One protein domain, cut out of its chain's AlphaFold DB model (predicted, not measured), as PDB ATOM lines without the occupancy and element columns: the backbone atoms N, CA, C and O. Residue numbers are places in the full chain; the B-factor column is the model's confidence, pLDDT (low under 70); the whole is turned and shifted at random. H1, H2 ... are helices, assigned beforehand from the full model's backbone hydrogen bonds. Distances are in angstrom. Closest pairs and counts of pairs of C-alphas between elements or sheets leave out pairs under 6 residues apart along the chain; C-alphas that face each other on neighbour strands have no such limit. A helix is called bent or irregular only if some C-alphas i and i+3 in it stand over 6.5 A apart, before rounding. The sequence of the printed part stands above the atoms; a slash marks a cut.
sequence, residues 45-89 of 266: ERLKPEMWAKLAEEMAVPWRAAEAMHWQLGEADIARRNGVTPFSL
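Overview. This is residues 45 to 89 of the 266 residues of an uncharacterized protein of Verticillium longisporum (UniProt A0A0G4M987). An open frame of three helical pieces: H2a, the first arm of the bent helix H2, is the bar, H1 crosses it near its start, and the second arm, H2b, turns off at its other end. H1 and H2b stay apart across the opening, and residues 83 to 89 follow H2b as a tail with no named element. The printed part has 45 residues with two named helices, H1 then H2, and no named strand; its class is all helix. It is only just loose, close to compact, with a radius of gyration of the C-alphas of 11.6 A and spans of 27 by 22 by 15 A.

Arrangement. Begin with H2, residues 63 to 82, assigned as one helix by its hydrogen bonds but bent: C-alphas 72 and 75 are 9.3 A apart. Its arms H2a, residues 63 to 72, and H2b, residues 75 to 82, stand about perpendicular, at 76 degrees. The arms are close but not clearly touching; their closest C-alphas, of His 70 and Ile 78, are 7.9 A apart. H1, residues 45 to 58, touches H2a, with the closest C-alphas, of Ala 56 and Trp 63, 4.8 A apart. Their lines are about perpendicular, at 88 degrees. H1 and H2b are apart. In H2a and H2b every O i to N i+4 pair is within hydrogen-bond range; in H1, 6 of 10 are.

Along the chain. Find C-alpha 63 at (43.301, -26.576, 54.739); from there H2a runs 14.1 A to C-alpha 72. H2b runs 10.6 A and ends at C-alpha 82, (39.203, -28.235, 35.001). H1 begins at C-alpha 45, (48.094, -15.065, 55.961), and runs 21.1 A; it is only just irregular, with C-alphas 46 and 49 6.9 A apart.

Size, cuts and confidence. The C-alphas of Ala 60 and Leu 89, the two farthest apart, are 32.4 A apart. The printed part has no cut, and the link from H1 to H2 is tight. The mean pLDDT of the printed part is 85.0; look for values under 70 at residue 85 and residues 87 to 89.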
ATOM      1  N   GLU A  45      48.005 -14.284  54.714       90.69
ATOM      2  CA  GLU A  45      48.094 -15.065  55.961       90.69
ATOM      3  C   GLU A  45      46.833 -14.976  56.838       90.69
ATOM      4  O   GLU A  45      46.488 -15.945  57.512       90.69
ATOM      5  N   ARG A  46      46.101 -13.852  56.799       91.88
ATOM      6  CA  ARG A  46      44.853 -13.694  57.561       91.88
ATOM      7  C   ARG A  46      43.630 -14.330  56.892       91.88
ATOM      8  O   ARG A  46      42.821 -14.918  57.599       91.88
ATOM      9  N   LEU A  47      43.460 -14.192  55.574       92.31
ATOM     10  CA  LEU A  47      42.268 -14.680  54.854       92.31
ATOM     11  C   LEU A  47      42.440 -16.100  54.296       92.31
ATOM     12  O   LEU A  47      41.446 -16.776  54.032       92.31
ATOM     13  N   LYS A  48      43.674 -16.585  54.116       90.38
ATOM     14  CA  LYS A  48      43.924 -17.921  53.567       90.38
ATOM     15  C   LYS A  48      43.284 -19.056  54.374       90.38
ATOM     16  O   LYS A  48      42.790 -19.966  53.714       90.38
ATOM     17  N   PRO A  49      43.193 -19.042  55.725       89.38
ATOM     18  CA  PRO A  49      42.548 -20.137  56.441       89.38
ATOM     19  C   PRO A  49      41.054 -20.209  56.114       89.38
ATOM     20  O   PRO A  49      40.544 -21.301  55.915       89.38
ATOM     21  N   GLU A  50      40.367 -19.069  55.976       90.50
ATOM     22  CA  GLU A  50      38.937 -19.011  55.635       90.50
ATOM     23  C   GLU A  50      38.661 -19.398  54.173       90.50
ATOM     24  O   GLU A  50      37.681 -20.089  53.889       90.50
ATOM     25  N   MET A  51      39.524 -18.982  53.238       92.56
ATOM     26  CA  MET A  51      39.405 -19.367  51.826       92.56
ATOM     27  C   MET A  51      39.693 -20.859  51.621       92.56
ATOM     28  O   MET A  51      38.906 -21.555  50.980       92.56
ATOM     29  N   TRP A  52      40.797 -21.363  52.187       92.75
ATOM     30  CA  TRP A  52      41.180 -22.767  52.052       92.75
ATOM     31  C   TRP A  52      40.308 -23.706  52.887       92.75
ATOM     32  O   TRP A  52      40.158 -24.850  52.475       92.75
ATOM     33  N   ALA A  53      39.699 -23.265  53.998       90.81
ATOM     34  CA  ALA A  53      38.795 -24.098  54.802       90.81
ATOM     35  C   ALA A  53      37.645 -24.680  53.971       90.81
ATOM     36  O   ALA A  53      37.395 -25.876  54.057       90.81
ATOM     37  N   LYS A  54      37.017 -23.872  53.108       92.81
ATOM     38  CA  LYS A  54      35.906 -24.314  52.244       92.81
ATOM     39  C   LYS A  54      36.333 -25.401  51.251       92.81
ATOM     40  O   LYS A  54      35.608 -26.361  51.031       92.81
ATOM     41  N   LEU A  55      37.530 -25.265  50.676       89.00
ATOM     42  CA  LEU A  55      38.107 -26.261  49.763       89.00
ATOM     43  C   LEU A  55      38.574 -27.525  50.505       89.00
ATOM     44  O   LEU A  55      38.526 -28.622  49.959       89.00
ATOM     45  N   ALA A  56      39.021 -27.370  51.752       90.12
ATOM     46  CA  ALA A  56      39.422 -28.462  52.630       90.12
ATOM     47  C   ALA A  56      38.247 -29.314  53.113       90.12
ATOM     48  O   ALA A  56      38.373 -30.534  53.166       90.12
ATOM     49  N   GLU A  57      37.128 -28.674  53.451       92.12
ATOM     50  CA  GLU A  57      35.886 -29.332  53.853       92.12
ATOM     51  C   GLU A  57      35.369 -30.239  52.727       92.12
ATOM     52  O   GLU A  57      35.206 -31.437  52.947       92.12
ATOM     53  N   GLU A  58      35.264 -29.709  51.503       91.50
ATOM     54  CA  GLU A  58      34.864 -30.466  50.306       91.50
ATOM     55  C   GLU A  58      35.810 -31.644  50.002       91.50
ATOM     56  O   GLU A  58      35.373 -32.744  49.674       91.50
ATOM     57  N   MET A  59      37.125 -31.440  50.136       85.31
ATOM     58  CA  MET A  59      38.121 -32.492  49.892       85.31
ATOM     59  C   MET A  59      38.376 -33.413  51.101       85.31
ATOM     60  O   MET A  59      39.225 -34.301  51.002       85.31
ATOM     61  N   ALA A  60      37.695 -33.210  52.234       91.12
ATOM     62  CA  ALA A  60      37.913 -33.915  53.502       91.12
ATOM     63  C   ALA A  60      39.392 -33.969  53.974       91.12
ATOM     64  O   ALA A  60      39.827 -34.928  54.617       91.12
ATOM     65  N   VAL A  61      40.180 -32.928  53.680       90.50
ATOM     66  CA  VAL A  61      41.597 -32.792  54.078       90.50
ATOM     67  C   VAL A  61      41.820 -31.473  54.821       90.50
ATOM     68  O   VAL A  61      41.114 -30.509  54.561       90.50
ATOM     69  N   PRO A  62      42.805 -31.347  55.730       92.75
ATOM     70  CA  PRO A  62      43.064 -30.069  56.395       92.75
ATOM     71  C   PRO A  62      43.468 -28.974  55.392       92.75
ATOM     72  O   PRO A  62      44.209 -29.231  54.446       92.75
ATOM     73  N   TRP A  63      43.070 -27.721  55.645       93.25
ATOM     74  CA  TRP A  63      43.301 -26.576  54.739       93.25
ATOM     75  C   TRP A  63      44.765 -26.369  54.328       93.25
ATOM     76  O   TRP A  63      45.039 -25.962  53.203       93.25
ATOM     77  N   ARG A  64      45.717 -26.732  55.197       91.50
ATOM     78  CA  ARG A  64      47.159 -26.715  54.892       91.50
ATOM     79  C   ARG A  64      47.554 -27.721  53.806       91.50
ATOM     80  O   ARG A  64      48.458 -27.446  53.026       91.50
ATOM     81  N   ALA A  65      46.890 -28.877  53.754       89.81
ATOM     82  CA  ALA A  65      47.088 -29.862  52.696       89.81
ATOM     83  C   ALA A  65      46.452 -29.391  51.381       89.81
ATOM     84  O   ALA A  65      47.083 -29.526  50.340       89.81
ATOM     85  N   ALA A  66      45.270 -28.762  51.424       89.75
ATOM     86  CA  ALA A  66      44.654 -28.154  50.239       89.75
ATOM     87  C   ALA A  66      45.532 -27.032  49.636       89.75
ATOM     88  O   ALA A  66      45.783 -27.036  48.430       89.75
ATOM     89  N   GLU A  67      46.082 -26.137  50.471       93.12
ATOM     90  CA  GLU A  67      47.065 -25.118  50.058       93.12
ATOM     91  C   GLU A  67      48.315 -25.775  49.434       93.12
ATOM     92  O   GLU A  67      48.735 -25.398  48.340       93.12
ATOM     93  N   ALA A  68      48.884 -26.803  50.075       90.94
ATOM     94  CA  ALA A  68      50.045 -27.521  49.544       90.94
ATOM     95  C   ALA A  68      49.757 -28.217  48.200       90.94
ATOM     96  O   ALA A  68      50.577 -28.137  47.287       90.94
ATOM     97  N   MET A  69      48.589 -28.847  48.045       87.44
ATOM     98  CA  MET A  69      48.161 -29.476  46.791       87.44
ATOM     99  C   MET A  69      47.989 -28.449  45.669       87.44
ATOM    100  O   MET A  69      48.403 -28.708  44.540       87.44
ATOM    101  N   HIS A  70      47.448 -27.262  45.967       90.31
ATOM    102  CA  HIS A  70      47.384 -26.163  45.004       90.31
ATOM    103  C   HIS A  70      48.779 -25.755  44.509       90.31
ATOM    104  O   HIS A  70      48.983 -25.649  43.300       90.31
ATOM    105  N   TRP A  71      49.755 -25.605  45.411       91.25
ATOM    106  CA  TRP A  71      51.142 -25.302  45.035       91.25
ATOM    107  C   TRP A  71      51.835 -26.448  44.279       91.25
ATOM    108  O   TRP A  71      52.676 -26.183  43.423       91.25
ATOM    109  N   GLN A  72      51.487 -27.707  44.566       85.75
ATOM    110  CA  GLN A  72      52.052 -28.891  43.901       85.75
ATOM    111  C   GLN A  72      51.518 -29.113  42.484       85.75
ATOM    112  O   GLN A  72      52.287 -29.503  41.609       85.75
ATOM    113  N   LEU A  73      50.221 -28.892  42.249       86.69
ATOM    114  CA  LEU A  73      49.667 -28.899  40.892       86.69
ATOM    115  C   LEU A  73      50.143 -27.650  40.135       86.69
ATOM    116  O   LEU A  73      50.577 -27.730  38.989       86.69
ATOM    117  N   GLY A  74      50.061 -26.487  40.777       85.94
ATOM    118  CA  GLY A  74      50.249 -25.211  40.109       85.94
ATOM    119  C   GLY A  74      49.153 -24.925  39.078       85.94
ATOM    120  O   GLY A  74      48.233 -25.706  38.826       85.94
ATOM    121  N   GLU A  75      49.253 -23.749  38.469       78.44
ATOM    122  CA  GLU A  75      48.210 -23.194  37.611       78.44
ATOM    123  C   GLU A  75      47.890 -24.078  36.392       78.44
ATOM    124  O   GLU A  75      46.725 -24.358  36.113       78.44
ATOM    125  N   ALA A  76      48.919 -24.562  35.689       72.50
ATOM    126  CA  ALA A  76      48.751 -25.301  34.441       72.50
ATOM    127  C   ALA A  76      48.057 -26.663  34.631       72.50
ATOM    128  O   ALA A  76      47.258 -27.054  33.781       72.50
ATOM    129  N   ASP A  77      48.314 -27.387  35.727       81.62
ATOM    130  CA  ASP A  77      47.609 -28.647  36.003       81.62
ATOM    131  C   ASP A  77      46.169 -28.426  36.456       81.62
ATOM    132  O   ASP A  77      45.292 -29.176  36.029       81.62
ATOM    133  N   ILE A  78      45.904 -27.396  37.264       85.75
ATOM    134  CA  ILE A  78      44.536 -27.033  37.668       85.75
ATOM    135  C   ILE A  78      43.714 -26.644  36.433       85.75
ATOM    136  O   ILE A  78      42.617 -27.161  36.230       85.75
ATOM    137  N   ALA A  79      44.283 -25.804  35.566       81.31
ATOM    138  CA  ALA A  79      43.694 -25.403  34.294       81.31
ATOM    139  C   ALA A  79      43.365 -26.625  33.413       81.31
ATOM    140  O   ALA A  79      42.201 -26.844  33.068       81.31
ATOM    141  N   ARG A  80      44.352 -27.501  33.149       86.00
ATOM    142  CA  ARG A  80      44.153 -28.737  32.363       86.00
ATOM    143  C   ARG A  80      43.078 -29.660  32.941       86.00
ATOM    144  O   ARG A  80      42.294 -30.209  32.173       86.00
ATOM    145  N   ARG A  81      43.046 -29.854  34.264       85.44
ATOM    146  CA  ARG A  81      42.091 -30.760  34.934       85.44
ATOM    147  C   ARG A  81      40.664 -30.218  34.930       85.44
ATOM    148  O   ARG A  81      39.732 -31.003  34.807       85.44
ATOM    149  N   ASN A  82      40.507 -28.898  35.000       83.12
ATOM    150  CA  ASN A  82      39.203 -28.235  35.001       83.12
ATOM    151  C   ASN A  82      38.722 -27.843  33.588       83.12
ATOM    152  O   ASN A  82      37.666 -27.234  33.455       83.12
ATOM    153  N   GLY A  83      39.496 -28.140  32.534       77.50
ATOM    154  CA  GLY A  83      39.190 -27.746  31.152       77.50
ATOM    155  C   GLY A  83      39.286 -26.236  30.879       77.50
ATOM    156  O   GLY A  83      38.876 -25.779  29.815       77.50
ATOM    157  N   VAL A  84      39.826 -25.460  31.821       76.81
ATOM    158  CA  VAL A  84      39.996 -24.005  31.718       76.81
ATOM    159  C   VAL A  84      41.362 -23.711  31.095       76.81
ATOM    160  O   VAL A  84      42.338 -24.407  31.366       76.81
ATOM    161  N   THR A  85      41.474 -22.681  30.261       67.12
ATOM    162  CA  THR A  85      42.777 -22.238  29.745       67.12
ATOM    163  C   THR A  85      43.573 -21.501  30.835       67.12
ATOM    164  O   THR A  85      43.010 -20.641  31.514       67.12
ATOM    165  N   PRO A  86      44.876 -21.796  31.032       71.31
ATOM    166  CA  PRO A  86      45.689 -21.118  32.045       71.31
ATOM    167  C   PRO A  86      45.845 -19.617  31.737       71.31
ATOM    168  O   PRO A  86      45.958 -19.216  30.571       71.31
ATOM    169  N   PHE A  87      45.877 -18.783  32.779       60.09
ATOM    170  CA  PHE A  87      46.014 -17.333  32.677       60.09
ATOM    171  C   PHE A  87      47.457 -16.951  32.297       60.09
ATOM    172  O   PHE A  87      48.339 -16.672  33.103       60.09
ATOM    173  N   SER A  88      47.726 -16.903  30.996       55.03
ATOM    174  CA  SER A  88      49.071 -16.605  30.501       55.03
ATOM    175  C   SER A  88      49.437 -15.123  30.658       55.03
ATOM    176  O   SER A  88      49.238 -14.330  29.739       55.03
ATOM    177  N   LEU A  89      50.090 -14.753  31.768       52.81
ATOM    178  CA  LEU A  89      50.725 -13.429  31.940       52.81
ATOM    179  C   LEU A  89      51.777 -13.109  30.855       52.81
ATOM    180  O   LEU A  89      52.116 -11.946  30.645       52.81
TER     181      LEU A  89